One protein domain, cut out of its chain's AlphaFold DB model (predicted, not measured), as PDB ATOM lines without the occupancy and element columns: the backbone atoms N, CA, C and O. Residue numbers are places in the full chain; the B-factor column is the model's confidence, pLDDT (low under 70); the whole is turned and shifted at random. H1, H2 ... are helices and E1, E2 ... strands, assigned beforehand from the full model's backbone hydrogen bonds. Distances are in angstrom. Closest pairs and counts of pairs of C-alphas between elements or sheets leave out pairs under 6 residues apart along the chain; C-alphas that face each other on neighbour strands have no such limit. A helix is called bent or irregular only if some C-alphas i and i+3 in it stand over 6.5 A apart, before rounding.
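Overview. This is residues 5 to 219 of the 227 residues of the protein "Lipoprotein signal peptidase" of Firmicutes bacterium HGW-Firmicutes-21 (UniProt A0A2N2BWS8). A strongly twisted three-stranded sheet caps one end of a group of long helices, in which H6 runs in the middle and touches H1, H5 and H7; the hairpin E2 and E3 reaches away from the helices. At the far end H8 folds back from H7, and its tip, residues 214 to 217, sticks out with residues 218 and 219. The 215 printed residues run H1 H2 H3 E1 H4 H5 H6 E2 E3 H7 H8, mostly helix, with an antiparallel sheet in the order E1, E2, E3. The whole is loose, with a radius of gyration of the C-alphas of 22.1 A and spans of 64 by 47 by 40 A.

Along the chain. The sheet holds E1, residues 52 to 59, E2, residues 143 to 157, 32.6 A long, and E3, residues 160 to 170, 31.5 A long. E1 bends by 66 degrees at residue 56 and E2 by 85 degrees at residue 147. H1, residues 5 to 28, is 33.9 A long and begins at C-alpha 5 (364.010, 329.290, 297.860). H2 is residues 36 to 39, H3 44 to 47, H4 61 to 72. H5, residues 77 to 106, is 43.4 A long; H6, residues 110 to 139, 44.8 A. H6 is irregular, C-alphas 113 and 116 being 7.5 A apart, with a kink of 38 degrees near residue 117. H7, residues 172 to 196, is 36.2 A long; H8, residues 200 to 217, ends at C-alpha 217 (351.852, 353.305, 295.153).

Arrangement. N 53 and O 148 of E1 and E2 are 2.8 A apart, and N 151 and O 166 of E2 and E3 2.9 A, both within hydrogen-bond range. H1 and H6 are on one face of the sheet, as two layers. H2 is on the sheet; H3 only grazes it with residues 45 to 46, H7 with 172 to 174. H1, H6 and H7 form a bundle, a group of helices. H6 touches H7 at a shallow tilt of 24 degrees, opposite ways, closest at C-alphas 128 and 173, 4.7 A. H6, with residues 119 to 131 alone, touches H1, closest at C-alphas 127 and 11, 5.3 A. H5 and H6 form a helical hairpin at 6 degrees, closest at C-alphas 106 and 112, 5.9 A. H4 touches H5, closest at C-alphas 70 and 77, 5.5 A. H5 and H8 only just touch, with 3 pairs of C-alphas within 8 A, closest at C-alphas 105 and 210, 7.3 A. Every O i to N i+4 pair is within hydrogen-bond range in H1, H4, H5, H7 and H8, and 20 of 26 in H6; H2 and H3 are too short for such a pair.

Size, cuts and confidence. The C-alphas farthest apart, of Gly 31 and Ala 201, are 65.7 A apart. The printed part has no cut, and no link is long. Mean pLDDT of the printed part is 81.8; residues 30 to 32, 36 to 50, 104 to 111, 214 and 217 are under 70.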
ATOM      1  N   ILE A   5     364.127 330.552 297.113       90.31
ATOM      2  CA  ILE A   5     364.010 329.290 297.860       90.31
ATOM      3  C   ILE A   5     364.960 329.251 299.059       90.31
ATOM      4  O   ILE A   5     364.547 328.869 300.144       90.31
ATOM      5  N   LYS A   6     366.198 329.732 298.902       91.94
ATOM      6  CA  LYS A   6     367.167 329.758 300.005       91.94
ATOM      7  C   LYS A   6     366.681 330.542 301.232       91.94
ATOM      8  O   LYS A   6     366.956 330.136 302.349       91.94
ATOM      9  N   TYR A   7     365.950 331.642 301.035       90.25
ATOM     10  CA  TYR A   7     365.450 332.466 302.140       90.25
ATOM     11  C   TYR A   7     364.259 331.802 302.827       90.25
ATOM     12  O   TYR A   7     364.165 331.839 304.046       90.25
ATOM     13  N   ILE A   8     363.396 331.140 302.051       91.88
ATOM     14  CA  ILE A   8     362.292 330.334 302.585       91.88
ATOM     15  C   ILE A   8     362.842 329.194 303.447       91.88
ATOM     16  O   ILE A   8     362.359 328.992 304.555       91.88
ATOM     17  N   ILE A   9     363.885 328.500 302.977       95.56
ATOM     18  CA  ILE A   9     364.557 327.442 303.744       95.56
ATOM     19  C   ILE A   9     365.137 328.003 305.046       95.56
ATOM     20  O   ILE A   9     364.904 327.423 306.096       95.56
ATOM     21  N   ILE A  10     365.836 329.146 305.006       95.31
ATOM     22  CA  ILE A  10     366.378 329.781 306.220       95.31
ATOM     23  C   ILE A  10     365.262 330.103 307.221       95.31
ATOM     24  O   ILE A  10     365.389 329.761 308.391       95.31
ATOM     25  N   ILE A  11     364.164 330.720 306.770       95.69
ATOM     26  CA  ILE A  11     363.009 331.036 307.627       95.69
ATOM     27  C   ILE A  11     362.438 329.757 308.246       95.69
ATOM     28  O   ILE A  11     362.197 329.719 309.448       95.69
ATOM     29  N   PHE A  12     362.263 328.703 307.448       97.06
ATOM     30  CA  PHE A  12     361.760 327.422 307.934       97.06
ATOM     31  C   PHE A  12     362.690 326.796 308.979       97.06
ATOM     32  O   PHE A  12     362.217 326.352 310.018       97.06
ATOM     33  N   CYS A  13     364.007 326.819 308.757       97.75
ATOM     34  CA  CYS A  13     364.979 326.324 309.732       97.75
ATOM     35  C   CYS A  13     364.928 327.104 311.054       97.75
ATOM     36  O   CYS A  13     365.009 326.488 312.109       97.75
ATOM     37  N   LEU A  14     364.771 328.433 311.007       97.25
ATOM     38  CA  LEU A  14     364.622 329.257 312.214       97.25
ATOM     39  C   LEU A  14     363.342 328.904 312.981       97.25
ATOM     40  O   LEU A  14     363.383 328.743 314.195       97.25
ATOM     41  N   ILE A  15     362.223 328.714 312.273       97.25
ATOM     42  CA  ILE A  15     360.959 328.287 312.890       97.25
ATOM     43  C   ILE A  15     361.108 326.907 313.537       97.25
ATOM     44  O   ILE A  15     360.684 326.711 314.670       97.25
ATOM     45  N   MET A  16     361.724 325.952 312.836       97.56
ATOM     46  CA  MET A  16     361.956 324.604 313.361       97.56
ATOM     47  C   MET A  16     362.877 324.604 314.580       97.56
ATOM     48  O   MET A  16     362.643 323.832 315.502       97.56
ATOM     49  N   LEU A  17     363.893 325.467 314.605       97.06
ATOM     50  CA  LEU A  17     364.788 325.600 315.752       97.06
ATOM     51  C   LEU A  17     364.045 326.129 316.986       97.06
ATOM     52  O   LEU A  17     364.141 325.526 318.054       97.06
ATOM     53  N   ASP A  18     363.295 327.223 316.840       96.25
ATOM     54  CA  ASP A  18     362.535 327.829 317.939       96.25
ATOM     55  C   ASP A  18     361.459 326.872 318.478       96.25
ATOM     56  O   ASP A  18     361.472 326.505 319.653       96.25
ATOM     57  N   GLN A  19     360.583 326.384 317.599       96.00
ATOM     58  CA  GLN A  19     359.457 325.532 317.985       96.00
ATOM     59  C   GLN A  19     359.910 324.136 318.424       96.00
ATOM     60  O   GLN A  19     359.364 323.578 319.371       96.00
ATOM     61  N   GLY A  20     360.947 323.586 317.785       96.25
ATOM     62  CA  GLY A  20     361.556 322.326 318.208       96.25
ATOM     63  C   GLY A  20     362.146 322.428 319.613       96.25
ATOM     64  O   GLY A  20     361.920 321.537 320.429       96.25
ATOM     65  N   THR A  21     362.829 323.531 319.932       94.75
ATOM     66  CA  THR A  21     363.369 323.740 321.284       94.75
ATOM     67  C   THR A  21     362.254 323.898 322.308       94.75
ATOM     68  O   THR A  21     362.306 323.245 323.344       94.75
ATOM     69  N   LYS A  22     361.214 324.686 322.009       93.75
ATOM     70  CA  LYS A  22     360.036 324.830 322.881       93.75
ATOM     71  C   LYS A  22     359.398 323.491 323.219       93.75
ATOM     72  O   LYS A  22     359.142 323.214 324.385       93.75
ATOM     73  N   LEU A  23     359.203 322.637 322.213       93.12
ATOM     74  CA  LEU A  23     358.668 321.293 322.422       93.12
ATOM     75  C   LEU A  23     359.586 320.443 323.306       93.12
ATOM     76  O   LEU A  23     359.091 319.753 324.190       93.12
ATOM     77  N   VAL A  24     360.906 320.491 323.103       93.06
ATOM     78  CA  VAL A  24     361.859 319.764 323.959       93.06
ATOM     79  C   VAL A  24     361.803 320.272 325.399       93.06
ATOM     80  O   VAL A  24     361.717 319.461 326.314       93.06
ATOM     81  N   VAL A  25     361.814 321.592 325.600       90.06
ATOM     82  CA  VAL A  25     361.768 322.203 326.934       90.06
ATOM     83  C   VAL A  25     360.477 321.821 327.653       90.06
ATOM     84  O   VAL A  25     360.545 321.308 328.761       90.06
ATOM     85  N   VAL A  26     359.311 321.993 327.026       89.69
ATOM     86  CA  VAL A  26     358.025 321.676 327.675       89.69
ATOM     87  C   VAL A  26     357.926 320.201 328.049       89.69
ATOM     88  O   VAL A  26     357.453 319.892 329.131       89.69
ATOM     89  N   ASN A  27     358.405 319.289 327.197       90.06
ATOM     90  CA  ASN A  27     358.362 317.859 327.513       90.06
ATOM     91  C   ASN A  27     359.385 317.446 328.582       90.06
ATOM     92  O   ASN A  27     359.159 316.472 329.293       90.06
ATOM     93  N   TYR A  28     360.532 318.125 328.670       87.44
ATOM     94  CA  TYR A  28     361.564 317.791 329.655       87.44
ATOM     95  C   TYR A  28     361.262 318.371 331.043       87.44
ATOM     96  O   TYR A  28     361.600 317.756 332.049       87.44
ATOM     97  N   TYR A  29     360.618 319.537 331.084       79.50
ATOM     98  CA  TYR A  29     360.233 320.266 332.295       79.50
ATOM     99  C   TYR A  29     358.711 320.199 332.533       79.50
ATOM    100  O   TYR A  29     358.107 321.143 333.043       79.50
ATOM    101  N   ASP A  30     358.073 319.105 332.102       62.50
ATOM    102  CA  ASP A  30     356.623 318.918 332.204       62.50
ATOM    103  C   ASP A  30     356.188 318.932 333.683       62.50
ATOM    104  O   ASP A  30     356.698 318.158 334.495       62.50
ATOM    105  N   GLY A  31     355.284 319.849 334.039       61.53
ATOM    106  CA  GLY A  31     354.878 320.141 335.423       61.53
ATOM    107  C   GLY A  31     355.399 321.463 336.005       61.53
ATOM    108  O   GLY A  31     354.753 321.996 336.905       61.53
ATOM    109  N   ASP A  32     356.472 322.032 335.444       67.00
ATOM    110  CA  ASP A  32     357.067 323.313 335.881       67.00
ATOM    111  C   ASP A  32     356.738 324.481 334.931       67.00
ATOM    112  O   ASP A  32     357.236 325.594 335.099       67.00
ATOM    113  N   VAL A  33     355.908 324.248 333.906       74.38
ATOM    114  CA  VAL A  33     355.452 325.316 333.008       74.38
ATOM    115  C   VAL A  33     354.465 326.205 333.755       74.38
ATOM    116  O   VAL A  33     353.330 325.811 334.023       74.38
ATOM    117  N   VAL A  34     354.889 327.427 334.050       78.31
ATOM    118  CA  VAL A  34     354.099 328.417 334.791       78.31
ATOM    119  C   VAL A  34     353.712 329.599 333.907       78.31
ATOM    120  O   VAL A  34     354.423 329.963 332.969       78.31
ATOM    121  N   PHE A  35     352.569 330.219 334.191       72.56
ATOM    122  CA  PHE A  35     352.207 331.492 333.573       72.56
ATOM    123  C   PHE A  35     352.971 332.630 334.249       72.56
ATOM    124  O   PHE A  35     353.115 332.644 335.472       72.56
ATOM    125  N   ALA A  36     353.434 333.605 333.463       68.94
ATOM    126  CA  ALA A  36     354.182 334.753 333.977       68.94
ATOM    127  C   ALA A  36     353.392 335.507 335.065       68.94
ATOM    128  O   ALA A  36     353.954 335.938 336.073       68.94
ATOM    129  N   SER A  37     352.072 335.592 334.898       64.06
ATOM    130  CA  SER A  37     351.164 336.180 335.881       64.06
ATOM    131  C   SER A  37     351.099 335.471 337.227       64.06
ATOM    132  O   SER A  37     350.742 336.089 338.231       64.06
ATOM    133  N   ASP A  38     351.399 334.176 337.244       65.00
ATOM    134  CA  ASP A  38     351.310 333.344 338.440       65.00
ATOM    135  C   ASP A  38     352.643 333.379 339.203       65.00
ATOM    136  O   ASP A  38     352.662 333.309 340.431       65.00
ATOM    137  N   THR A  39     353.760 333.588 338.493       62.50
ATOM    138  CA  THR A  39     355.103 333.727 339.076       62.50
ATOM    139  C   THR A  39     355.344 335.037 339.826       62.50
ATOM    140  O   THR A  39     356.043 335.022 340.842       62.50
ATOM    141  N   ASP A  40     354.748 336.154 339.393       53.09
ATOM    142  CA  ASP A  40     354.927 337.458 340.059       53.09
ATOM    143  C   ASP A  40     354.275 337.521 341.456       53.09
ATOM    144  O   ASP A  40     354.621 338.387 342.260       53.09
ATOM    145  N   ASN A  41     353.381 336.580 341.789       46.41
ATOM    146  CA  ASN A  41     352.698 336.543 343.086       46.41
ATOM    147  C   ASN A  41     353.396 335.674 344.150       46.41
ATOM    148  O   ASN A  41     353.143 335.883 345.336       46.41
ATOM    149  N   ASN A  42     354.283 334.744 343.765       43.19
ATOM    150  CA  ASN A  42     354.840 333.743 344.693       43.19
ATOM    151  C   ASN A  42     356.377 333.721 344.809       43.19
ATOM    152  O   ASN A  42     356.900 333.055 345.697       43.19
ATOM    153  N   GLY A  43     357.130 334.457 343.981       51.12
ATOM    154  CA  GLY A  43     358.597 334.523 344.114       51.12
ATOM    155  C   GLY A  43     359.347 333.229 343.747       51.12
ATOM    156  O   GLY A  43     360.535 333.102 344.045       51.12
ATOM    157  N   ASP A  44     358.686 332.291 343.062       52.59
ATOM    158  CA  ASP A  44     359.201 330.938 342.792       52.59
ATOM    159  C   ASP A  44     360.362 330.886 341.774       52.59
ATOM    160  O   ASP A  44     361.125 329.919 341.752       52.59
ATOM    161  N   ILE A  45     360.589 331.953 340.994       55.22
ATOM    162  CA  ILE A  45     361.723 332.050 340.046       55.22
ATOM    163  C   ILE A  45     363.080 332.199 340.786       55.22
ATOM    164  O   ILE A  45     364.146 332.018 340.200       55.22
ATOM    165  N   ILE A  46     363.084 332.503 342.093       53.44
ATOM    166  CA  ILE A  46     364.284 332.966 342.823       53.44
ATOM    167  C   ILE A  46     365.131 331.813 343.419       53.44
ATOM    168  O   ILE A  46     366.183 332.053 344.010       53.44
ATOM    169  N   SER A  47     364.756 330.540 343.254       47.50
ATOM    170  CA  SER A  47     365.371 329.458 344.047       47.50
ATOM    171  C   SER A  47     366.705 328.881 343.539       47.50
ATOM    172  O   SER A  47     367.304 328.082 344.257       47.50
ATOM    173  N   ASN A  48     367.252 329.307 342.391       49.59
ATOM    174  CA  ASN A  48     368.580 328.855 341.948       49.59
ATOM    175  C   ASN A  48     369.480 330.000 341.459       49.59
ATOM    176  O   ASN A  48     369.243 330.627 340.430       49.59
ATOM    177  N   TYR A  49     370.570 330.227 342.199       52.66
ATOM    178  CA  TYR A  49     371.595 331.262 341.999       52.66
ATOM    179  C   TYR A  49     372.497 331.047 340.763       52.66
ATOM    180  O   TYR A  49     373.692 331.347 340.793       52.66
ATOM    181  N   SER A  50     371.958 330.514 339.669       55.97
ATOM    182  CA  SER A  50     372.662 330.371 338.395       55.97
ATOM    183  C   SER A  50     372.319 331.543 337.478       55.97
ATOM    184  O   SER A  50     371.161 331.716 337.114       55.97
ATOM    185  N   THR A  51     373.334 332.306 337.057       75.69
ATOM    186  CA  THR A  51     373.228 333.485 336.170       75.69
ATOM    187  C   THR A  51     372.445 333.220 334.876       75.69
ATOM    188  O   THR A  51     371.944 334.152 334.256       75.69
ATOM    189  N   PHE A  52     372.339 331.956 334.459       81.50
ATOM    190  CA  PHE A  52     371.512 331.492 333.353       81.50
ATOM    191  C   PHE A  52     370.830 330.176 333.740       81.50
ATOM    192  O   PHE A  52     371.484 329.275 334.268       81.50
ATOM    193  N   SER A  53     369.540 330.053 333.451       82.50
ATOM    194  CA  SER A  53     368.734 328.856 333.691       82.50
ATOM    195  C   SER A  53     367.729 328.642 332.556       82.50
ATOM    196  O   SER A  53     367.402 329.573 331.818       82.50
ATOM    197  N   ILE A  54     367.267 327.401 332.395       84.94
ATOM    198  CA  ILE A  54     366.132 327.080 331.526       84.94
ATOM    199  C   ILE A  54     364.921 326.901 332.428       84.94
ATOM    200  O   ILE A  54     364.944 326.049 333.313       84.94
ATOM    201  N   TYR A  55     363.897 327.717 332.214       83.75
ATOM    202  CA  TYR A  55     362.687 327.713 333.019       83.75
ATOM    203  C   TYR A  55     361.491 328.122 332.149       83.75
ATOM    204  O   TYR A  55     361.420 329.288 331.747       83.75
ATOM    205  N   PRO A  56     360.604 327.181 331.776       87.00
ATOM    206  CA  PRO A  56     359.518 327.456 330.842       87.00
ATOM    207  C   PRO A  56     358.438 328.329 331.483       87.00
ATOM    208  O   PRO A  56     357.739 327.913 332.402       87.00
ATOM    209  N   ILE A  57     358.260 329.531 330.944       87.06
ATOM    210  CA  ILE A  57     357.236 330.484 331.357       87.06
ATOM    211  C   ILE A  57     356.392 330.868 330.149       87.06
ATOM    212  O   ILE A  57     356.902 331.284 329.112       87.06
ATOM    213  N   VAL A  58     355.072 330.788 330.288       87.38
ATOM    214  CA  VAL A  58     354.159 331.361 329.299       87.38
ATOM    215  C   VAL A  58     353.897 332.815 329.668       87.38
ATOM    216  O   VAL A  58     353.191 333.109 330.630       87.38
ATOM    217  N   ASN A  59     354.435 333.736 328.875       85.25
ATOM    218  CA  ASN A  59     354.086 335.145 328.942       85.25
ATOM    219  C   ASN A  59     352.685 335.346 328.352       85.25
ATOM    220  O   ASN A  59     352.473 335.408 327.135       85.25
ATOM    221  N   ASP A  60     351.706 335.414 329.246       83.50
ATOM    222  CA  ASP A  60     350.282 335.482 328.948       83.50
ATOM    223  C   ASP A  60     349.724 336.912 329.011       83.50
ATOM    224  O   ASP A  60     348.532 337.106 328.780       83.50
ATOM    225  N   SER A  61     350.573 337.925 329.222       82.06
ATOM    226  CA  SER A  61     350.189 339.346 329.331       82.06
ATOM    227  C   SER A  61     349.210 339.805 328.241       82.06
ATOM    228  O   SER A  61     348.182 340.425 328.521       82.06
ATOM    229  N   THR A  62     349.470 339.425 326.984       79.12
ATOM    230  CA  THR A  62     348.570 339.724 325.858       79.12
ATOM    231  C   THR A  62     347.207 339.055 326.046       79.12
ATOM    232  O   THR A  62     346.170 339.680 325.838       79.12
ATOM    233  N   ARG A  63     347.171 337.780 326.446       81.81
ATOM    234  CA  ARG A  63     345.918 337.049 326.665       81.81
ATOM    235  C   ARG A  63     345.127 337.633 327.826       81.81
ATOM    236  O   ARG A  63     343.913 337.753 327.686       81.81
ATOM    237  N   GLN A  64     345.782 338.047 328.907       84.12
ATOM    238  CA  GLN A  64     345.120 338.714 330.031       84.12
ATOM    239  C   GLN A  64     344.451 340.021 329.605       84.12
ATOM    240  O   GLN A  64     343.273 340.242 329.894       84.12
ATOM    241  N   GLU A  65     345.152 340.846 328.822       84.31
ATOM    242  CA  GLU A  65     344.587 342.077 328.267       84.31
ATOM    243  C   GLU A  65     343.358 341.784 327.384       84.31
ATOM    244  O   GLU A  65     342.334 342.474 327.452       84.31
ATOM    245  N   LEU A  66     343.423 340.732 326.560       84.50
ATOM    246  CA  LEU A  66     342.302 340.312 325.716       84.50
ATOM    247  C   LEU A  66     341.142 339.716 326.530       84.50
ATOM    248  O   LEU A  66     339.986 339.972 326.189       84.50
ATOM    249  N   MET A  67     341.419 338.979 327.610       84.50
ATOM    250  CA  MET A  67     340.409 338.489 328.558       84.50
ATOM    251  C   MET A  67     339.670 339.655 329.205       84.50
ATOM    252  O   MET A  67     338.442 339.690 329.169       84.50
ATOM    253  N   GLN A  68     340.394 340.656 329.704       86.38
ATOM    254  CA  GLN A  68     339.789 341.846 330.300       86.38
ATOM    255  C   GLN A  68     338.924 342.610 329.283       86.38
ATOM    256  O   GLN A  68     337.810 343.037 329.595       86.38
ATOM    257  N   LYS A  69     339.376 342.717 328.026       85.94
ATOM    258  CA  LYS A  69     338.570 343.289 326.932       85.94
ATOM    259  C   LYS A  69     337.335 342.450 326.598       85.94
ATOM    260  O   LYS A  69     336.309 343.026 326.243       85.94
ATOM    261  N   SER A  70     337.415 341.125 326.690       87.38
ATOM    262  CA  SER A  70     336.285 340.208 326.470       87.38
ATOM    263  C   SER A  70     335.278 340.230 327.623       87.38
ATOM    264  O   SER A  70     334.090 340.062 327.400       87.38
ATOM    265  N   LEU A  71     335.714 340.493 328.854       87.06
ATOM    266  CA  LEU A  71     334.796 340.702 329.978       87.06
ATOM    267  C   LEU A  71     334.035 342.028 329.833       87.06
ATOM    268  O   LEU A  71     332.842 342.099 330.115       87.06
ATOM    269  N   ASN A  72     334.708 343.062 329.320       85.69
ATOM    270  CA  ASN A  72     334.144 344.406 329.156       85.69
ATOM    271  C   ASN A  72     333.424 344.633 327.815       85.69
ATOM    272  O   ASN A  72     332.792 345.669 327.611       85.69
ATOM    273  N   SER A  73     333.526 343.699 326.871       78.56
ATOM    274  CA  SER A  73     332.828 343.752 325.588       78.56
ATOM    275  C   SER A  73     332.244 342.381 325.312       78.56
ATOM    276  O   SER A  73     332.960 341.404 325.421       78.56
ATOM    277  N   SER A  74     330.985 342.269 324.888       81.31
ATOM    278  CA  SER A  74     330.312 340.989 324.569       81.31
ATOM    279  C   SER A  74     330.967 340.154 323.446       81.31
ATOM    280  O   SER A  74     330.370 339.226 322.901       81.31
ATOM    281  N   LYS A  75     332.193 340.499 323.050       84.69
ATOM    282  CA  LYS A  75     333.016 339.836 322.053       84.69
ATOM    283  C   LYS A  75     333.717 338.631 322.669       84.69
ATOM    284  O   LYS A  75     334.348 338.717 323.718       84.69
ATOM    285  N   ASN A  76     333.665 337.524 321.939       87.94
ATOM    286  CA  ASN A  76     334.360 336.290 322.276       87.94
ATOM    287  C   ASN A  76     335.889 336.490 322.262       87.94
ATOM    288  O   ASN A  76     336.435 337.062 321.315       87.94
ATOM    289  N   ILE A  77     336.580 335.970 323.274       83.25
ATOM    290  CA  ILE A  77     338.041 336.001 323.375       83.25
ATOM    291  C   ILE A  77     338.757 335.413 322.153       83.25
ATOM    292  O   ILE A  77     339.733 335.993 321.685       83.25
ATOM    293  N   ASN A  78     338.242 334.333 321.563       83.75
ATOM    294  CA  ASN A  78     338.844 333.705 320.384       83.75
ATOM    295  C   ASN A  78     338.842 334.656 319.180       83.75
ATOM    296  O   ASN A  78     339.800 334.696 318.409       83.75
ATOM    297  N   LEU A  79     337.793 335.478 319.044       86.19
ATOM    298  CA  LEU A  79     337.732 336.515 318.014       86.19
ATOM    299  C   LEU A  79     338.765 337.617 318.279       86.19
ATOM    300  O   LEU A  79     339.389 338.112 317.341       86.19
ATOM    301  N   LEU A  80     338.960 338.004 319.541       84.19
ATOM    302  CA  LEU A  80     339.957 339.006 319.914       84.19
ATOM    303  C   LEU A  80     341.388 338.513 319.658       84.19
ATOM    304  O   LEU A  80     342.174 339.259 319.078       84.19
ATOM    305  N   ILE A  81     341.694 337.257 320.000       82.75
ATOM    306  CA  ILE A  81     342.978 336.609 319.686       82.75
ATOM    307  C   ILE A  81     343.199 336.589 318.172       82.75
ATOM    308  O   ILE A  81     344.256 337.004 317.702       82.75
ATOM    309  N   PHE A  82     342.188 336.191 317.390       85.00
ATOM    310  CA  PHE A  82     342.278 336.188 315.929       85.00
ATOM    311  C   PHE A  82     342.585 337.579 315.358       85.00
ATOM    312  O   PHE A  82     343.464 337.723 314.508       85.00
ATOM    313  N   VAL A  83     341.889 338.615 315.837       85.56
ATOM    314  CA  VAL A  83     342.143 340.003 315.425       85.56
ATOM    315  C   VAL A  83     343.567 340.428 315.778       85.56
ATOM    316  O   VAL A  83     344.199 341.137 314.995       85.56
ATOM    317  N   ASP A  84     344.086 340.007 316.928       82.88
ATOM    318  CA  ASP A  84     345.430 340.376 317.361       82.88
ATOM    319  C   ASP A  84     346.526 339.684 316.536       82.88
ATOM    320  O   ASP A  84     347.446 340.341 316.045       82.88
ATOM    321  N   VAL A  85     346.364 338.389 316.253       82.56
ATOM    322  CA  VAL A  85     347.211 337.654 315.297       82.56
ATOM    323  C   VAL A  85     347.163 338.320 313.916       82.56
ATOM    324  O   VAL A  85     348.202 338.568 313.302       82.56
ATOM    325  N   ALA A  86     345.970 338.699 313.440       84.44
ATOM    326  CA  ALA A  86     345.814 339.391 312.163       84.44
ATOM    327  C   ALA A  86     346.544 340.745 312.141       84.44
ATOM    328  O   ALA A  86     347.195 341.069 311.146       84.44
ATOM    329  N   LYS A  87     346.499 341.522 313.232       84.12
ATOM    330  CA  LYS A  87     347.257 342.780 313.352       84.12
ATOM    331  C   LYS A  87     348.758 342.548 313.252       84.12
ATOM    332  O   LYS A  87     349.415 343.299 312.534       84.12
ATOM    333  N   ILE A  88     349.295 341.523 313.916       81.06
ATOM    334  CA  ILE A  88     350.725 341.195 313.823       81.06
ATOM    335  C   ILE A  88     351.099 340.823 312.397       81.06
ATOM    336  O   ILE A  88     352.090 341.336 311.882       81.06
ATOM    337  N   ILE A  89     350.295 339.993 311.729       79.00
ATOM    338  CA  ILE A  89     350.533 339.621 310.329       79.00
ATOM    339  C   ILE A  89     350.541 340.867 309.440       79.00
ATOM    340  O   ILE A  89     351.454 341.041 308.632       79.00
ATOM    341  N   VAL A  90     349.562 341.761 309.606       83.31
ATOM    342  CA  VAL A  90     349.481 343.015 308.846       83.31
ATOM    343  C   VAL A  90     350.687 343.907 309.133       83.31
ATOM    344  O   VAL A  90     351.288 344.422 308.191       83.31
ATOM    345  N   PHE A  91     351.072 344.068 310.398       81.75
ATOM    346  CA  PHE A  91     352.218 344.885 310.788       81.75
ATOM    347  C   PHE A  91     353.527 344.311 310.244       81.75
ATOM    348  O   PHE A  91     354.288 345.031 309.602       81.75
ATOM    349  N   ALA A  92     353.757 343.008 310.411       77.69
ATOM    350  CA  ALA A  92     354.912 342.316 309.859       77.69
ATOM    351  C   ALA A  92     354.951 342.462 308.335       77.69
ATOM    352  O   ALA A  92     355.997 342.787 307.776       77.69
ATOM    353  N   PHE A  93     353.823 342.290 307.642       76.88
ATOM    354  CA  PHE A  93     353.759 342.461 306.193       76.88
ATOM    355  C   PHE A  93     354.047 343.906 305.770       76.88
ATOM    356  O   PHE A  93     354.852 344.127 304.867       76.88
ATOM    357  N   ALA A  94     353.446 344.892 306.439       80.56
ATOM    358  CA  ALA A  94     353.673 346.310 306.173       80.56
ATOM    359  C   ALA A  94     355.139 346.698 306.412       80.56
ATOM    360  O   ALA A  94     355.752 347.351 305.567       80.56
ATOM    361  N   PHE A  95     355.730 346.234 307.511       80.06
ATOM    362  CA  PHE A  95     357.136 346.449 307.823       80.06
ATOM    363  C   PHE A  95     358.049 345.817 306.765       80.06
ATOM    364  O   PHE A  95     358.896 346.501 306.193       80.06
ATOM    365  N   ASN A  96     357.818 344.548 306.404       75.75
ATOM    366  CA  ASN A  96     358.553 343.869 305.334       75.75
ATOM    367  C   ASN A  96     358.377 344.570 303.972       75.75
ATOM    368  O   ASN A  96     359.324 344.626 303.185       75.75
ATOM    369  N   LEU A  97     357.204 345.147 303.691       77.62
ATOM    370  CA  LEU A  97     356.946 345.930 302.480       77.62
ATOM    371  C   LEU A  97     357.772 347.222 302.464       77.62
ATOM    372  O   LEU A  97     358.387 347.530 301.443       77.62
ATOM    373  N   VAL A  98     357.816 347.956 303.582       79.00
ATOM    374  CA  VAL A  98     358.642 349.166 303.742       79.00
ATOM    375  C   VAL A  98     360.114 348.818 303.552       79.00
ATOM    376  O   VAL A  98     360.808 349.452 302.758       79.00
ATOM    377  N   LEU A  99     360.571 347.755 304.206       74.88
ATOM    378  CA  LEU A  99     361.922 347.227 304.092       74.88
ATOM    379  C   LEU A  99     362.272 346.835 302.643       74.88
ATOM    380  O   LEU A  99     363.285 347.278 302.092       74.88
ATOM    381  N   TYR A 100     361.412 346.064 301.976       73.00
ATOM    382  CA  TYR A 100     361.571 345.719 300.562       73.00
ATOM    383  C   TYR A 100     361.575 346.960 299.660       73.00
ATOM    384  O   TYR A 100     362.326 347.030 298.684       73.00
ATOM    385  N   TRP A 101     360.749 347.955 299.974       71.94
ATOM    386  CA  TRP A 101     360.670 349.196 299.221       71.94
ATOM    387  C   TRP A 101     361.953 350.024 299.345       71.94
ATOM    388  O   TRP A 101     362.498 350.433 298.313       71.94
ATOM    389  N   ILE A 102     362.480 350.185 300.566       70.06
ATOM    390  CA  ILE A 102     363.798 350.782 300.827       70.06
ATOM    391  C   ILE A 102     364.841 350.049 299.978       70.06
ATOM    392  O   ILE A 102     365.518 350.657 299.150       70.06
ATOM    393  N   PHE A 103     364.884 348.722 300.069       70.38
ATOM    394  CA  PHE A 103     365.834 347.899 299.329       70.38
ATOM    395  C   PHE A 103     365.754 348.073 297.804       70.38
ATOM    396  O   PHE A 103     366.769 348.222 297.113       70.38
ATOM    397  N   ARG A 104     364.541 348.089 297.246       67.38
ATOM    398  CA  ARG A 104     364.333 348.219 295.801       67.38
ATOM    399  C   ARG A 104     364.737 349.596 295.283       67.38
ATOM    400  O   ARG A 104     365.229 349.679 294.155       67.38
ATOM    401  N   ASN A 105     364.552 350.655 296.068       62.84
ATOM    402  CA  ASN A 105     365.015 352.000 295.712       62.84
ATOM    403  C   ASN A 105     366.547 352.099 295.742       62.84
ATOM    404  O   ASN A 105     367.134 352.799 294.922       62.84
ATOM    405  N   LEU A 106     367.196 351.309 296.594       62.72
ATOM    406  CA  LEU A 106     368.651 351.280 296.728       62.72
ATOM    407  C   LEU A 106     369.366 350.426 295.682       62.72
ATOM    408  O   LEU A 106     370.549 350.628 295.418       62.72
ATOM    409  N   SER A 107     368.643 349.505 295.040       57.94
ATOM    410  CA  SER A 107     369.197 348.539 294.081       57.94
ATOM    411  C   SER A 107     369.862 349.141 292.832       57.94
ATOM    412  O   SER A 107     370.614 348.431 292.163       57.94
ATOM    413  N   LYS A 108     369.605 350.420 292.518       62.06
ATOM    414  CA  LYS A 108     370.223 351.147 291.393       62.06
ATOM    415  C   LYS A 108     371.514 351.893 291.758       62.06
ATOM    416  O   LYS A 108     372.235 352.301 290.857       62.06
ATOM    417  N   TYR A 109     371.819 352.046 293.045       64.75
ATOM    418  CA  TYR A 109     372.964 352.821 293.535       64.75
ATOM    419  C   TYR A 109     374.021 351.901 294.169       64.75
ATOM    420  O   TYR A 109     373.788 350.704 294.364       64.75
ATOM    421  N   LYS A 110     375.183 352.458 294.553       61.12
ATOM    422  CA  LYS A 110     376.270 351.742 295.270       61.12
ATOM    423  C   LYS A 110     375.802 351.002 296.541       61.12
ATOM    424  O   LYS A 110     376.492 350.105 297.016       61.12
ATOM    425  N   ILE A 111     374.600 351.319 297.014       63.00
ATOM    426  CA  ILE A 111     373.918 350.785 298.196       63.00
ATOM    427  C   ILE A 111     373.402 349.341 297.983       63.00
ATOM    428  O   ILE A 111     373.115 348.623 298.942       63.00
ATOM    429  N   LYS A 112     373.384 348.829 296.741       70.06
ATOM    430  CA  LYS A 112     373.083 347.413 296.430       70.06
ATOM    431  C   LYS A 112     373.993 346.416 297.171       70.06
ATOM    432  O   LYS A 112     373.600 345.264 297.357       70.06
ATOM    433  N   LYS A 113     375.182 346.846 297.610       75.81
ATOM    434  CA  LYS A 113     376.129 346.031 298.391       75.81
ATOM    435  C   LYS A 113     375.513 345.471 299.680       75.81
ATOM    436  O   LYS A 113     375.862 344.366 300.078       75.81
ATOM    437  N   HIS A 114     374.521 346.154 300.254       82.50
ATOM    438  CA  HIS A 114     373.886 345.758 301.519       82.50
ATOM    439  C   HIS A 114     372.659 344.848 301.338       82.50
ATOM    440  O   HIS A 114     371.910 344.599 302.279       82.50
ATOM    441  N   ALA A 115     372.445 344.309 300.133       80.12
ATOM    442  CA  ALA A 115     371.329 343.409 299.832       80.12
ATOM    443  C   ALA A 115     371.286 342.143 300.690       80.12
ATOM    444  O   ALA A 115     370.203 341.658 301.028       80.12
ATOM    445  N   GLY A 116     372.461 341.599 301.017       84.75
ATOM    446  CA  GLY A 116     372.580 340.438 301.894       84.75
ATOM    447  C   GLY A 116     372.036 340.746 303.284       84.75
ATOM    448  O   GLY A 116     371.123 340.061 303.735       84.75
ATOM    449  N   LEU A 117     372.516 341.841 303.883       87.88
ATOM    450  CA  LEU A 117     372.101 342.333 305.199       87.88
ATOM    451  C   LEU A 117     370.582 342.512 305.278       87.88
ATOM    452  O   LEU A 117     369.930 341.991 306.177       87.88
ATOM    453  N   MET A 118     370.013 343.164 304.264       85.25
ATOM    454  CA  MET A 118     368.576 343.373 304.164       85.25
ATOM    455  C   MET A 118     367.782 342.067 304.118       85.25
ATOM    456  O   MET A 118     366.742 341.931 304.757       85.25
ATOM    457  N   SER A 119     368.272 341.095 303.347       87.12
ATOM    458  CA  SER A 119     367.611 339.797 303.237       87.12
ATOM    459  C   SER A 119     367.638 339.052 304.572       87.12
ATOM    460  O   SER A 119     366.642 338.427 304.924       87.12
ATOM    461  N   SER A 120     368.738 339.147 305.326       90.75
ATOM    462  CA  SER A 120     368.854 338.564 306.667       90.75
ATOM    463  C   SER A 120     367.875 339.205 307.652       90.75
ATOM    464  O   SER A 120     367.162 338.478 308.336       90.75
ATOM    465  N   ILE A 121     367.770 340.541 307.659       91.00
ATOM    466  CA  ILE A 121     366.788 341.281 308.476       91.00
ATOM    467  C   ILE A 121     365.367 340.790 308.172       91.00
ATOM    468  O   ILE A 121     364.611 340.464 309.083       91.00
ATOM    469  N   LEU A 122     365.000 340.690 306.890       89.56
ATOM    470  CA  LEU A 122     363.679 340.199 306.484       89.56
ATOM    471  C   LEU A 122     363.435 338.758 306.967       89.56
ATOM    472  O   LEU A 122     362.374 338.474 307.511       89.56
ATOM    473  N   CYS A 123     364.412 337.856 306.811       92.38
ATOM    474  CA  CYS A 123     364.261 336.459 307.238       92.38
ATOM    475  C   CYS A 123     364.043 336.338 308.750       92.38
ATOM    476  O   CYS A 123     363.135 335.625 309.169       92.38
ATOM    477  N   LEU A 124     364.835 337.056 309.555       94.12
ATOM    478  CA  LEU A 124     364.723 337.035 311.015       94.12
ATOM    479  C   LEU A 124     363.376 337.595 311.489       94.12
ATOM    480  O   LEU A 124     362.710 336.961 312.302       94.12
ATOM    481  N   ASN A 125     362.928 338.729 310.933       90.88
ATOM    482  CA  ASN A 125     361.633 339.316 311.300       90.88
ATOM    483  C   ASN A 125     360.453 338.421 310.913       90.88
ATOM    484  O   ASN A 125     359.504 338.298 311.680       90.88
ATOM    485  N   VAL A 126     360.490 337.803 309.726       91.38
ATOM    486  CA  VAL A 126     359.422 336.889 309.297       91.38
ATOM    487  C   VAL A 126     359.392 335.645 310.182       91.38
ATOM    488  O   VAL A 126     358.314 335.258 310.621       91.38
ATOM    489  N   ALA A 127     360.549 335.048 310.483       94.12
ATOM    490  CA  ALA A 127     360.621 333.897 311.380       94.12
ATOM    491  C   ALA A 127     360.084 334.240 312.778       94.12
ATOM    492  O   ALA A 127     359.211 333.531 313.273       94.12
ATOM    493  N   ALA A 128     360.518 335.357 313.370       92.25
ATOM    494  CA  ALA A 128     360.050 335.805 314.682       92.25
ATOM    495  C   ALA A 128     358.538 336.092 314.708       92.25
ATOM    496  O   ALA A 128     357.846 335.669 315.633       92.25
ATOM    497  N   ALA A 129     358.006 336.750 313.671       90.31
ATOM    498  CA  ALA A 129     356.574 337.024 313.554       90.31
ATOM    499  C   ALA A 129     355.740 335.740 313.435       90.31
ATOM    500  O   ALA A 129     354.644 335.676 313.985       90.31
ATOM    501  N   ILE A 130     356.248 334.716 312.740       92.19
ATOM    502  CA  ILE A 130     355.573 333.417 312.645       92.19
ATOM    503  C   ILE A 130     355.633 332.682 313.990       92.19
ATOM    504  O   ILE A 130     354.596 332.218 314.452       92.19
ATOM    505  N   CYS A 131     356.804 332.614 314.629       93.69
ATOM    506  CA  CYS A 131     356.986 331.909 315.900       93.69
ATOM    507  C   CYS A 131     356.130 332.528 317.014       93.69
ATOM    508  O   CYS A 131     355.177 331.905 317.466       93.69
ATOM    509  N   GLY A 132     356.390 333.784 317.388       85.50
ATOM    510  CA  GLY A 132     355.694 334.423 318.514       85.50
ATOM    511  C   GLY A 132     354.313 334.969 318.176       85.50
ATOM    512  O   GLY A 132     353.413 334.985 319.008       85.50
ATOM    513  N   GLY A 133     354.135 335.453 316.947       81.12
ATOM    514  CA  GLY A 133     352.908 336.134 316.541       81.12
ATOM    515  C   GLY A 133     351.792 335.199 316.092       81.12
ATOM    516  O   GLY A 133     350.626 335.584 316.166       81.12
ATOM    517  N   ILE A 134     352.132 333.999 315.614       87.50
ATOM    518  CA  ILE A 134     351.162 333.050 315.060       87.50
ATOM    519  C   ILE A 134     351.195 331.746 315.846       87.50
ATOM    520  O   ILE A 134     350.195 331.401 316.465       87.50
ATOM    521  N   ILE A 135     352.318 331.025 315.819       92.25
ATOM    522  CA  ILE A 135     352.391 329.669 316.371       92.25
ATOM    523  C   ILE A 135     352.186 329.720 317.886       92.25
ATOM    524  O   ILE A 135     351.233 329.124 318.384       92.25
ATOM    525  N   ASP A 136     352.982 330.507 318.608       90.69
ATOM    526  CA  ASP A 136     352.918 330.511 320.066       90.69
ATOM    527  C   ASP A 136     351.548 330.940 320.593       90.69
ATOM    528  O   ASP A 136     350.972 330.300 321.468       90.69
ATOM    529  N   ARG A 137     350.965 331.986 320.009       86.81
ATOM    530  CA  ARG A 137     349.659 332.496 320.441       86.81
ATOM    531  C   ARG A 137     348.517 331.525 320.169       86.81
ATOM    532  O   ARG A 137     347.537 331.542 320.908       86.81
ATOM    533  N   ILE A 138     348.631 330.701 319.127       85.69
ATOM    534  CA  ILE A 138     347.645 329.662 318.817       85.69
ATOM    535  C   ILE A 138     347.784 328.480 319.782       85.69
ATOM    536  O   ILE A 138     346.770 328.004 320.283       85.69
ATOM    537  N   PHE A 139     349.008 328.006 320.035       86.56
ATOM    538  CA  PHE A 139     349.233 326.770 320.795       86.56
ATOM    539  C   PHE A 139     349.364 326.984 322.306       86.56
ATOM    540  O   PHE A 139     348.847 326.181 323.076       86.56
ATOM    541  N   TRP A 140     350.004 328.070 322.734       86.25
ATOM    542  CA  TRP A 140     350.285 328.368 324.144       86.25
ATOM    543  C   TRP A 140     349.344 329.430 324.729       86.25
ATOM    544  O   TRP A 140     349.285 329.608 325.942       86.25
ATOM    545  N   GLY A 141     348.591 330.157 323.892       80.19
ATOM    546  CA  GLY A 141     347.753 331.272 324.347       80.19
ATOM    547  C   GLY A 141     348.564 332.455 324.895       80.19
ATOM    548  O   GLY A 141     348.042 333.245 325.672       80.19
ATOM    549  N   GLY A 142     349.829 332.570 324.501       86.06
ATOM    550  CA  GLY A 142     350.805 333.561 324.952       86.06
ATOM    551  C   GLY A 142     352.094 333.398 324.147       86.06
ATOM    552  O   GLY A 142     352.050 332.840 323.049       86.06
ATOM    553  N   THR A 143     353.229 333.854 324.669       90.12
ATOM    554  CA  THR A 143     354.553 333.455 324.160       90.12
ATOM    555  C   THR A 143     355.238 332.559 325.179       90.12
ATOM    556  O   THR A 143     355.272 332.894 326.356       90.12
ATOM    557  N   LEU A 144     355.722 331.396 324.743       91.62
ATOM    558  CA  LEU A 144     356.442 330.478 325.621       91.62
ATOM    559  C   LEU A 144     357.915 330.883 325.649       91.62
ATOM    560  O   LEU A 144     358.662 330.584 324.721       91.62
ATOM    561  N   ASP A 145     358.329 331.537 326.720       91.19
ATOM    562  CA  ASP A 145     359.705 331.952 326.929       91.19
ATOM    563  C   ASP A 145     360.385 330.954 327.887       91.19
ATOM    564  O   ASP A 145     359.723 330.343 328.723       91.19
ATOM    565  N   PHE A 146     361.683 330.681 327.735       90.38
ATOM    566  CA  PHE A 146     362.306 329.588 328.504       90.38
ATOM    567  C   PHE A 146     363.770 329.785 328.883       90.38
ATOM    568  O   PHE A 146     364.285 329.037 329.707       90.38
ATOM    569  N   MET A 147     364.470 330.749 328.294       90.75
ATOM    570  CA  MET A 147     365.819 331.120 328.709       90.75
ATOM    571  C   MET A 147     365.710 332.232 329.737       90.75
ATOM    572  O   MET A 147     365.229 333.309 329.406       90.75
ATOM    573  N   CYS A 148     366.166 331.990 330.961       86.25
ATOM    574  CA  CYS A 148     366.094 332.952 332.050       86.25
ATOM    575  C   CYS A 148     367.496 333.364 332.505       86.25
ATOM    576  O   CYS A 148     368.329 332.526 332.854       86.25
ATOM    577  N   ILE A 149     367.759 334.670 332.509       85.75
ATOM    578  CA  ILE A 149     368.952 335.277 333.106       85.75
ATOM    579  C   ILE A 149     368.521 335.961 334.394       85.75
ATOM    580  O   ILE A 149     367.672 336.848 334.353       85.75
ATOM    581  N   THR A 150     369.125 335.593 335.520       81.56
ATOM    582  CA  THR A 150     368.838 336.199 336.826       81.56
ATOM    583  C   THR A 150     370.045 336.989 337.324       81.56
ATOM    584  O   THR A 150     371.199 336.585 337.154       81.56
ATOM    585  N   TRP A 151     369.800 338.151 337.933       82.19
ATOM    586  CA  TRP A 151     370.849 338.949 338.566       82.19
ATOM    587  C   TRP A 151     370.341 339.682 339.802       82.19
ATOM    588  O   TRP A 151     369.191 340.107 339.894       82.19
ATOM    589  N   LYS A 152     371.245 339.865 340.762       82.50
ATOM    590  CA  LYS A 152     370.983 340.621 341.984       82.50
ATOM    591  C   LYS A 152     371.269 342.104 341.743       82.50
ATOM    592  O   LYS A 152     372.353 342.446 341.273       82.50
ATOM    593  N   SER A 153     370.329 342.974 342.090       79.56
ATOM    594  CA  SER A 153     370.531 344.421 342.182       79.56
ATOM    595  C   SER A 153     370.227 344.932 343.585       79.56
ATOM    596  O   SER A 153     369.822 344.183 344.474       79.56
ATOM    597  N   THR A 154     370.444 346.225 343.780       82.62
ATOM    598  CA  THR A 154     370.099 346.921 345.012       82.62
ATOM    599  C   THR A 154     369.199 348.085 344.645       82.62
ATOM    600  O   THR A 154     369.615 348.960 343.886       82.62
ATOM    601  N   GLU A 155     367.986 348.098 345.180       81.12
ATOM    602  CA  GLU A 155     367.064 349.219 345.038       81.12
ATOM    603  C   GLU A 155     367.064 350.061 346.309       81.12
ATOM    604  O   GLU A 155     367.096 349.548 347.430       81.12
ATOM    605  N   LEU A 156     367.059 351.379 346.122       79.94
ATOM    606  CA  LEU A 156     366.922 352.338 347.208       79.94
ATOM    607  C   LEU A 156     365.436 352.613 347.422       79.94
ATOM    608  O   LEU A 156     364.784 353.218 346.572       79.94
ATOM    609  N   MET A 157     364.913 352.188 348.569       75.88
ATOM    610  CA  MET A 157     363.564 352.523 349.016       75.88
ATOM    611  C   MET A 157     363.665 353.454 350.222       75.88
ATOM    612  O   MET A 157     363.815 353.026 351.366       75.88
ATOM    613  N   GLY A 158     363.638 354.761 349.945       83.56
ATOM    614  CA  GLY A 158     363.927 355.787 350.946       83.56
ATOM    615  C   GLY A 158     365.406 355.774 351.344       83.56
ATOM    616  O   GLY A 158     366.277 355.854 350.482       83.56
ATOM    617  N   GLU A 159     365.690 355.667 352.642       81.94
ATOM    618  CA  GLU A 159     367.059 355.599 353.186       81.94
ATOM    619  C   GLU A 159     367.611 354.163 353.278       81.94
ATOM    620  O   GLU A 159     368.759 353.963 353.675       81.94
ATOM    621  N   GLN A 160     366.813 353.150 352.924       75.50
ATOM    622  CA  GLN A 160     367.215 351.747 353.003       75.50
ATOM    623  C   GLN A 160     367.546 351.169 351.627       75.50
ATOM    624  O   GLN A 160     366.818 351.355 350.650       75.50
ATOM    625  N   SER A 161     368.650 350.425 351.568       81.31
ATOM    626  CA  SER A 161     369.039 349.626 350.409       81.31
ATOM    627  C   SER A 161     368.499 348.204 350.555       81.31
ATOM    628  O   SER A 161     368.933 347.473 351.450       81.31
ATOM    629  N   ILE A 162     367.589 347.800 349.674       81.44
ATOM    630  CA  ILE A 162     367.017 346.451 349.655       81.44
ATOM    631  C   ILE A 162     367.635 345.693 348.481       81.44
ATOM    632  O   ILE A 162     367.697 346.192 347.358       81.44
ATOM    633  N   ALA A 163     368.131 344.483 348.742       77.44
ATOM    634  CA  ALA A 163     368.588 343.605 347.676       77.44
ATOM    635  C   ALA A 163     367.375 343.083 346.893       77.44
ATOM    636  O   ALA A 163     366.531 342.393 347.463       77.44
ATOM    637  N   THR A 164     367.317 343.385 345.600       74.62
ATOM    638  CA  THR A 164     366.283 342.904 344.681       74.62
ATOM    639  C   THR A 164     366.878 341.886 343.712       74.62
ATOM    640  O   THR A 164     368.061 341.944 343.366       74.62
ATOM    641  N   TYR A 165     366.081 340.902 343.304       73.81
ATOM    642  CA  TYR A 165     366.462 339.943 342.269       73.81
ATOM    643  C   TYR A 165     365.665 340.274 341.020       73.81
ATOM    644  O   TYR A 165     364.439 340.278 341.051       73.81
ATOM    645  N   ASN A 166     366.373 340.556 339.935       77.62
ATOM    646  CA  ASN A 166     365.763 340.741 338.631       77.62
ATOM    647  C   ASN A 166     365.958 339.483 337.809       77.62
ATOM    648  O   ASN A 166     366.943 338.751 337.966       77.62
ATOM    649  N   TYR A 167     365.048 339.298 336.871       77.06
ATOM    650  CA  TYR A 167     365.150 338.263 335.875       77.06
ATOM    651  C   TYR A 167     364.814 338.830 334.497       77.06
ATOM    652  O   TYR A 167     364.083 339.809 334.354       77.06
ATOM    653  N   PHE A 168     365.374 338.208 333.469       84.19
ATOM    654  CA  PHE A 168     365.036 338.453 332.079       84.19
ATOM    655  C   PHE A 168     364.800 337.104 331.416       84.19
ATOM    656  O   PHE A 168     365.723 336.291 331.337       84.19
ATOM    657  N   ILE A 169     363.567 336.868 330.970       86.69
ATOM    658  CA  ILE A 169     363.179 335.629 330.300       86.69
ATOM    659  C   ILE A 169     362.941 335.928 328.826       86.69
ATOM    660  O   ILE A 169     362.362 336.956 328.478       86.69
ATOM    661  N   PHE A 170     363.427 335.041 327.971       92.12
ATOM    662  CA  PHE A 170     363.346 335.160 326.524       92.12
ATOM    663  C   PHE A 170     363.395 333.779 325.868       92.12
ATOM    664  O   PHE A 170     363.667 332.761 326.508       92.12
ATOM    665  N   ASP A 171     363.150 333.725 324.569       93.94
ATOM    666  CA  ASP A 171     363.314 332.528 323.744       93.94
ATOM    667  C   ASP A 171     364.121 332.832 322.468       93.94
ATOM    668  O   ASP A 171     364.772 333.875 322.324       93.94
ATOM    669  N   PHE A 172     364.141 331.891 321.521       95.00
ATOM    670  CA  PHE A 172     364.898 332.084 320.295       95.00
ATOM    671  C   PHE A 172     364.294 333.153 319.376       95.00
ATOM    672  O   PHE A 172     365.076 333.857 318.728       95.00
ATOM    673  N   LYS A 173     362.964 333.355 319.329       93.38
ATOM    674  CA  LYS A 173     362.397 334.482 318.551       93.38
ATOM    675  C   LYS A 173     362.925 335.828 319.048       93.38
ATOM    676  O   LYS A 173     363.208 336.688 318.213       93.38
ATOM    677  N   ASP A 174     363.121 336.006 320.353       91.88
ATOM    678  CA  ASP A 174     363.601 337.274 320.909       91.88
ATOM    679  C   ASP A 174     365.060 337.516 320.508       91.88
ATOM    680  O   ASP A 174     365.424 338.615 320.078       91.88
ATOM    681  N   VAL A 175     365.874 336.454 320.491       94.50
ATOM    682  CA  VAL A 175     367.236 336.491 319.934       94.50
ATOM    683  C   VAL A 175     367.213 336.874 318.450       94.50
ATOM    684  O   VAL A 175     368.013 337.708 318.012       94.50
ATOM    685  N   TYR A 176     366.288 336.320 317.656       94.06
ATOM    686  CA  TYR A 176     366.153 336.680 316.239       94.06
ATOM    687  C   TYR A 176     365.812 338.162 316.068       94.06
ATOM    688  O   TYR A 176     366.373 338.818 315.185       94.06
ATOM    689  N   LEU A 177     364.929 338.701 316.915       91.75
ATOM    690  CA  LEU A 177     364.548 340.114 316.910       91.75
ATOM    691  C   LEU A 177     365.711 341.023 317.317       91.75
ATOM    692  O   LEU A 177     365.933 342.040 316.658       91.75
ATOM    693  N   TRP A 178     366.502 340.654 318.325       94.69
ATOM    694  CA  TRP A 178     367.694 341.411 318.719       94.69
ATOM    695  C   TRP A 178     368.756 341.442 317.623       94.69
ATOM    696  O   TRP A 178     369.251 342.516 317.272       94.69
ATOM    697  N   ILE A 179     369.058 340.289 317.017       95.19
ATOM    698  CA  ILE A 179     369.991 340.217 315.885       95.19
ATOM    699  C   ILE A 179     369.447 341.047 314.717       95.19
ATOM    700  O   ILE A 179     370.177 341.845 314.131       95.19
ATOM    701  N   SER A 180     368.158 340.915 314.398       93.50
ATOM    702  CA  SER A 180     367.487 341.703 313.359       93.50
ATOM    703  C   SER A 180     367.613 343.210 313.608       93.50
ATOM    704  O   SER A 180     367.997 343.953 312.700       93.50
ATOM    705  N   GLY A 181     367.372 343.658 314.845       90.62
ATOM    706  CA  GLY A 181     367.509 345.052 315.263       90.62
ATOM    707  C   GLY A 181     368.939 345.572 315.116       90.62
ATOM    708  O   GLY A 181     369.148 346.639 314.535       90.62
ATOM    709  N   ALA A 182     369.935 344.793 315.545       94.12
ATOM    710  CA  ALA A 182     371.347 345.147 315.398       94.12
ATOM    711  C   ALA A 182     371.763 345.262 313.920       94.12
ATOM    712  O   ALA A 182     372.409 346.233 313.517       94.12
ATOM    713  N   LEU A 183     371.341 344.309 313.080       93.31
ATOM    714  CA  LEU A 183     371.592 344.351 311.636       93.31
ATOM    715  C   LEU A 183     370.881 345.535 310.971       93.31
ATOM    716  O   LEU A 183     371.431 346.135 310.048       93.31
ATOM    717  N   PHE A 184     369.682 345.894 311.434       89.44
ATOM    718  CA  PHE A 184     368.948 347.053 310.934       89.44
ATOM    719  C   PHE A 184     369.628 348.375 311.310       89.44
ATOM    720  O   PHE A 184     369.784 349.244 310.450       89.44
ATOM    721  N   ALA A 185     370.120 348.513 312.544       90.81
ATOM    722  CA  ALA A 185     370.915 349.669 312.954       90.81
ATOM    723  C   ALA A 185     372.191 349.799 312.105       90.81
ATOM    724  O   ALA A 185     372.476 350.868 311.560       90.81
ATOM    725  N   LEU A 186     372.909 348.688 311.901       92.06
ATOM    726  CA  LEU A 186     374.070 348.642 311.015       92.06
ATOM    727  C   LEU A 186     373.707 349.047 309.579       92.06
ATOM    728  O   LEU A 186     374.424 349.829 308.956       92.06
ATOM    729  N   PHE A 187     372.581 348.555 309.058       88.50
ATOM    730  CA  PHE A 187     372.090 348.923 307.732       88.50
ATOM    731  C   PHE A 187     371.858 350.432 307.613       88.50
ATOM    732  O   PHE A 187     372.287 351.022 306.622       88.50
ATOM    733  N   ILE A 188     371.232 351.064 308.612       86.81
ATOM    734  CA  ILE A 188     371.012 352.517 308.631       86.81
ATOM    735  C   ILE A 188     372.347 353.263 308.614       86.81
ATOM    736  O   ILE A 188     372.519 354.173 307.805       86.81
ATOM    737  N   ILE A 189     373.308 352.869 309.453       90.38
ATOM    738  CA  ILE A 189     374.630 353.514 309.507       90.38
ATOM    739  C   ILE A 189     375.319 353.438 308.138       90.38
ATOM    740  O   ILE A 189     375.760 354.454 307.597       90.38
ATOM    741  N   LEU A 190     375.362 352.244 307.542       88.06
ATOM    742  CA  LEU A 190     375.966 352.030 306.225       88.06
ATOM    743  C   LEU A 190     375.231 352.802 305.124       88.06
ATOM    744  O   LEU A 190     375.870 353.395 304.254       88.06
ATOM    745  N   PHE A 191     373.899 352.841 305.184       83.94
ATOM    746  CA  PHE A 191     373.071 353.625 304.275       83.94
ATOM    747  C   PHE A 191     373.413 355.111 304.359       83.94
ATOM    748  O   PHE A 191     373.603 355.743 303.324       83.94
ATOM    749  N   VAL A 192     373.514 355.667 305.567       85.19
ATOM    750  CA  VAL A 192     373.829 357.084 305.784       85.19
ATOM    751  C   VAL A 192     375.209 357.412 305.214       85.19
ATOM    752  O   VAL A 192     375.346 358.376 304.457       85.19
ATOM    753  N   ILE A 193     376.214 356.576 305.493       87.50
ATOM    754  CA  ILE A 193     377.572 356.732 304.950       87.50
ATOM    755  C   ILE A 193     377.553 356.735 303.417       87.50
ATOM    756  O   ILE A 193     378.145 357.617 302.788       87.50
ATOM    757  N   ASP A 194     376.879 355.766 302.797       85.06
ATOM    758  CA  ASP A 194     376.826 355.668 301.339       85.06
ATOM    759  C   ASP A 194     375.995 356.793 300.711       85.06
ATOM    760  O   ASP A 194     376.369 357.305 299.657       85.06
ATOM    761  N   TYR A 195     374.919 357.231 301.370       82.06
ATOM    762  CA  TYR A 195     374.114 358.372 300.945       82.06
ATOM    763  C   TYR A 195     374.940 359.659 300.928       82.06
ATOM    764  O   TYR A 195     374.898 360.411 299.953       82.06
ATOM    765  N   PHE A 196     375.752 359.913 301.960       85.50
ATOM    766  CA  PHE A 196     376.613 361.096 301.990       85.50
ATOM    767  C   PHE A 196     377.671 361.093 300.883       85.50
ATOM    768  O   PHE A 196     377.974 362.168 300.364       85.50
ATOM    769  N   LYS A 197     378.143 359.913 300.456       86.00
ATOM    770  CA  LYS A 197     379.086 359.739 299.337       86.00
ATOM    771  C   LYS A 197     378.477 359.966 297.949       86.00
ATOM    772  O   LYS A 197     379.231 360.035 296.979       86.00
ATOM    773  N   LEU A 198     377.151 360.058 297.825       83.44
ATOM    774  CA  LEU A 198     376.500 360.365 296.549       83.44
ATOM    775  C   LEU A 198     376.721 361.833 296.154       83.44
ATOM    776  O   LEU A 198     376.650 362.747 296.985       83.44
ATOM    777  N   SER A 199     376.925 362.066 294.859       86.06
ATOM    778  CA  SER A 199     376.959 363.403 294.266       86.06
ATOM    779  C   SER A 199     375.599 364.107 294.376       86.06
ATOM    780  O   SER A 199     374.552 363.478 294.545       86.06
ATOM    781  N   LYS A 200     375.580 365.442 294.241       85.69
ATOM    782  CA  LYS A 200     374.326 366.226 294.239       85.69
ATOM    783  C   LYS A 200     373.347 365.760 293.150       85.69
ATOM    784  O   LYS A 200     372.141 365.755 293.388       85.69
ATOM    785  N   ALA A 201     373.857 365.363 291.982       84.94
ATOM    786  CA  ALA A 201     373.042 364.849 290.884       84.94
ATOM    787  C   ALA A 201     372.395 363.500 291.243       84.94
ATOM    788  O   ALA A 201     371.183 363.353 291.099       84.94
ATOM    789  N   GLU A 202     373.173 362.564 291.797       82.94
ATOM    790  CA  GLU A 202     372.676 361.248 292.230       82.94
ATOM    791  C   GLU A 202     371.639 361.362 293.354       82.94
ATOM    792  O   GLU A 202     370.628 360.661 293.325       82.94
ATOM    793  N   LYS A 203     371.843 362.274 294.316       79.94
ATOM    794  CA  LYS A 203     370.866 362.550 295.387       79.94
ATOM    795  C   LYS A 203     369.545 363.069 294.823       79.94
ATOM    796  O   LYS A 203     368.489 362.523 295.121       79.94
ATOM    797  N   LYS A 204     369.601 364.060 293.925       83.00
ATOM    798  CA  LYS A 204     368.404 364.622 293.279       83.00
ATOM    799  C   LYS A 204     367.659 363.579 292.441       83.00
ATOM    800  O   LYS A 204     366.429 363.597 292.375       83.00
ATOM    801  N   GLU A 205     368.387 362.672 291.794       82.31
ATOM    802  CA  GLU A 205     367.791 361.555 291.064       82.31
ATOM    803  C   GLU A 205     367.109 360.556 292.008       82.31
ATOM    804  O   GLU A 205     365.973 360.160 291.736       82.31
ATOM    805  N   LEU A 206     367.752 360.206 293.130       77.62
ATOM    806  CA  LEU A 206     367.186 359.334 294.164       77.62
ATOM    807  C   LEU A 206     365.878 359.920 294.718       77.62
ATOM    808  O   LEU A 206     364.862 359.221 294.735       77.62
ATOM    809  N   ASP A 207     365.872 361.208 295.069       77.88
ATOM    810  CA  ASP A 207     364.696 361.921 295.587       77.88
ATOM    811  C   ASP A 207     363.558 361.973 294.558       77.88
ATOM    812  O   ASP A 207     362.392 361.709 294.867       77.88
ATOM    813  N   LYS A 208     363.879 362.252 293.288       81.50
ATOM    814  CA  LYS A 208     362.883 362.251 292.205       81.50
ATOM    815  C   LYS A 208     362.288 360.858 292.005       81.50
ATOM    816  O   LYS A 208     361.072 360.718 291.838       81.50
ATOM    817  N   HIS A 209     363.127 359.821 292.029       76.44
ATOM    818  CA  HIS A 209     362.675 358.437 291.944       76.44
ATOM    819  C   HIS A 209     361.774 358.066 293.128       76.44
ATOM    820  O   HIS A 209     360.748 357.415 292.920       76.44
ATOM    821  N   PHE A 210     362.116 358.525 294.332       72.56
ATOM    822  CA  PHE A 210     361.359 358.317 295.565       72.56
ATOM    823  C   PHE A 210     359.951 358.924 295.486       72.56
ATOM    824  O   PHE A 210     358.959 358.199 295.611       72.56
ATOM    825  N   VAL A 211     359.846 360.221 295.171       75.44
ATOM    826  CA  VAL A 211     358.561 360.941 295.080       75.44
ATOM    827  C   VAL A 211     357.647 360.329 294.017       75.44
ATOM    828  O   VAL A 211     356.463 360.095 294.271       75.44
ATOM    829  N   ASN A 212     358.185 360.019 292.833       76.12
ATOM    830  CA  ASN A 212     357.399 359.415 291.753       76.12
ATOM    831  C   ASN A 212     356.833 358.047 292.148       76.12
ATOM    832  O   ASN A 212     355.715 357.694 291.765       76.12
ATOM    833  N   ARG A 213     357.578 357.279 292.946       70.56
ATOM    834  CA  ARG A 213     357.144 355.954 293.379       70.56
ATOM    835  C   ARG A 213     356.077 356.022 294.463       70.56
ATOM    836  O   ARG A 213     355.107 355.277 294.359       70.56
ATOM    837  N   ILE A 214     356.197 356.938 295.426       69.88
ATOM    838  CA  ILE A 214     355.135 357.201 296.416       69.88
ATOM    839  C   ILE A 214     353.837 357.566 295.696       69.88
ATOM    840  O   ILE A 214     352.804 356.944 295.938       69.88
ATOM    841  N   LYS A 215     353.906 358.490 294.728       75.31
ATOM    842  CA  LYS A 215     352.742 358.852 293.909       75.31
ATOM    843  C   LYS A 215     352.131 357.640 293.199       75.31
ATOM    844  O   LYS A 215     350.910 357.520 293.163       75.31
ATOM    845  N   SER A 216     352.958 356.724 292.688       75.19
ATOM    846  CA  SER A 216     352.476 355.504 292.023       75.19
ATOM    847  C   SER A 216     351.805 354.504 292.975       75.19
ATOM    848  O   SER A 216     350.750 353.974 292.635       75.19
ATOM    849  N   VAL A 217     352.372 354.273 294.168       68.00
ATOM    850  CA  VAL A 217     351.852 353.305 295.153       68.00
ATOM    851  C   VAL A 217     350.503 353.764 295.694       68.00
ATOM    852  O   VAL A 217     349.561 352.981 295.739       68.00
ATOM    853  N   PHE A 218     350.383 355.048 296.022       74.12
ATOM    854  CA  PHE A 218     349.143 355.617 296.545       74.12
ATOM    855  C   PHE A 218     348.176 356.084 295.453       74.12
ATOM    856  O   PHE A 218     347.148 356.679 295.762       74.12
ATOM    857  N   ARG A 219     348.500 355.847 294.168       73.62
ATOM    858  CA  ARG A 219     347.748 356.361 293.007       73.62
ATOM    859  C   ARG A 219     347.379 357.843 293.152       73.62
ATOM    860  O   ARG A 219     346.321 358.276 292.695       73.62
TER     861      ARG A 219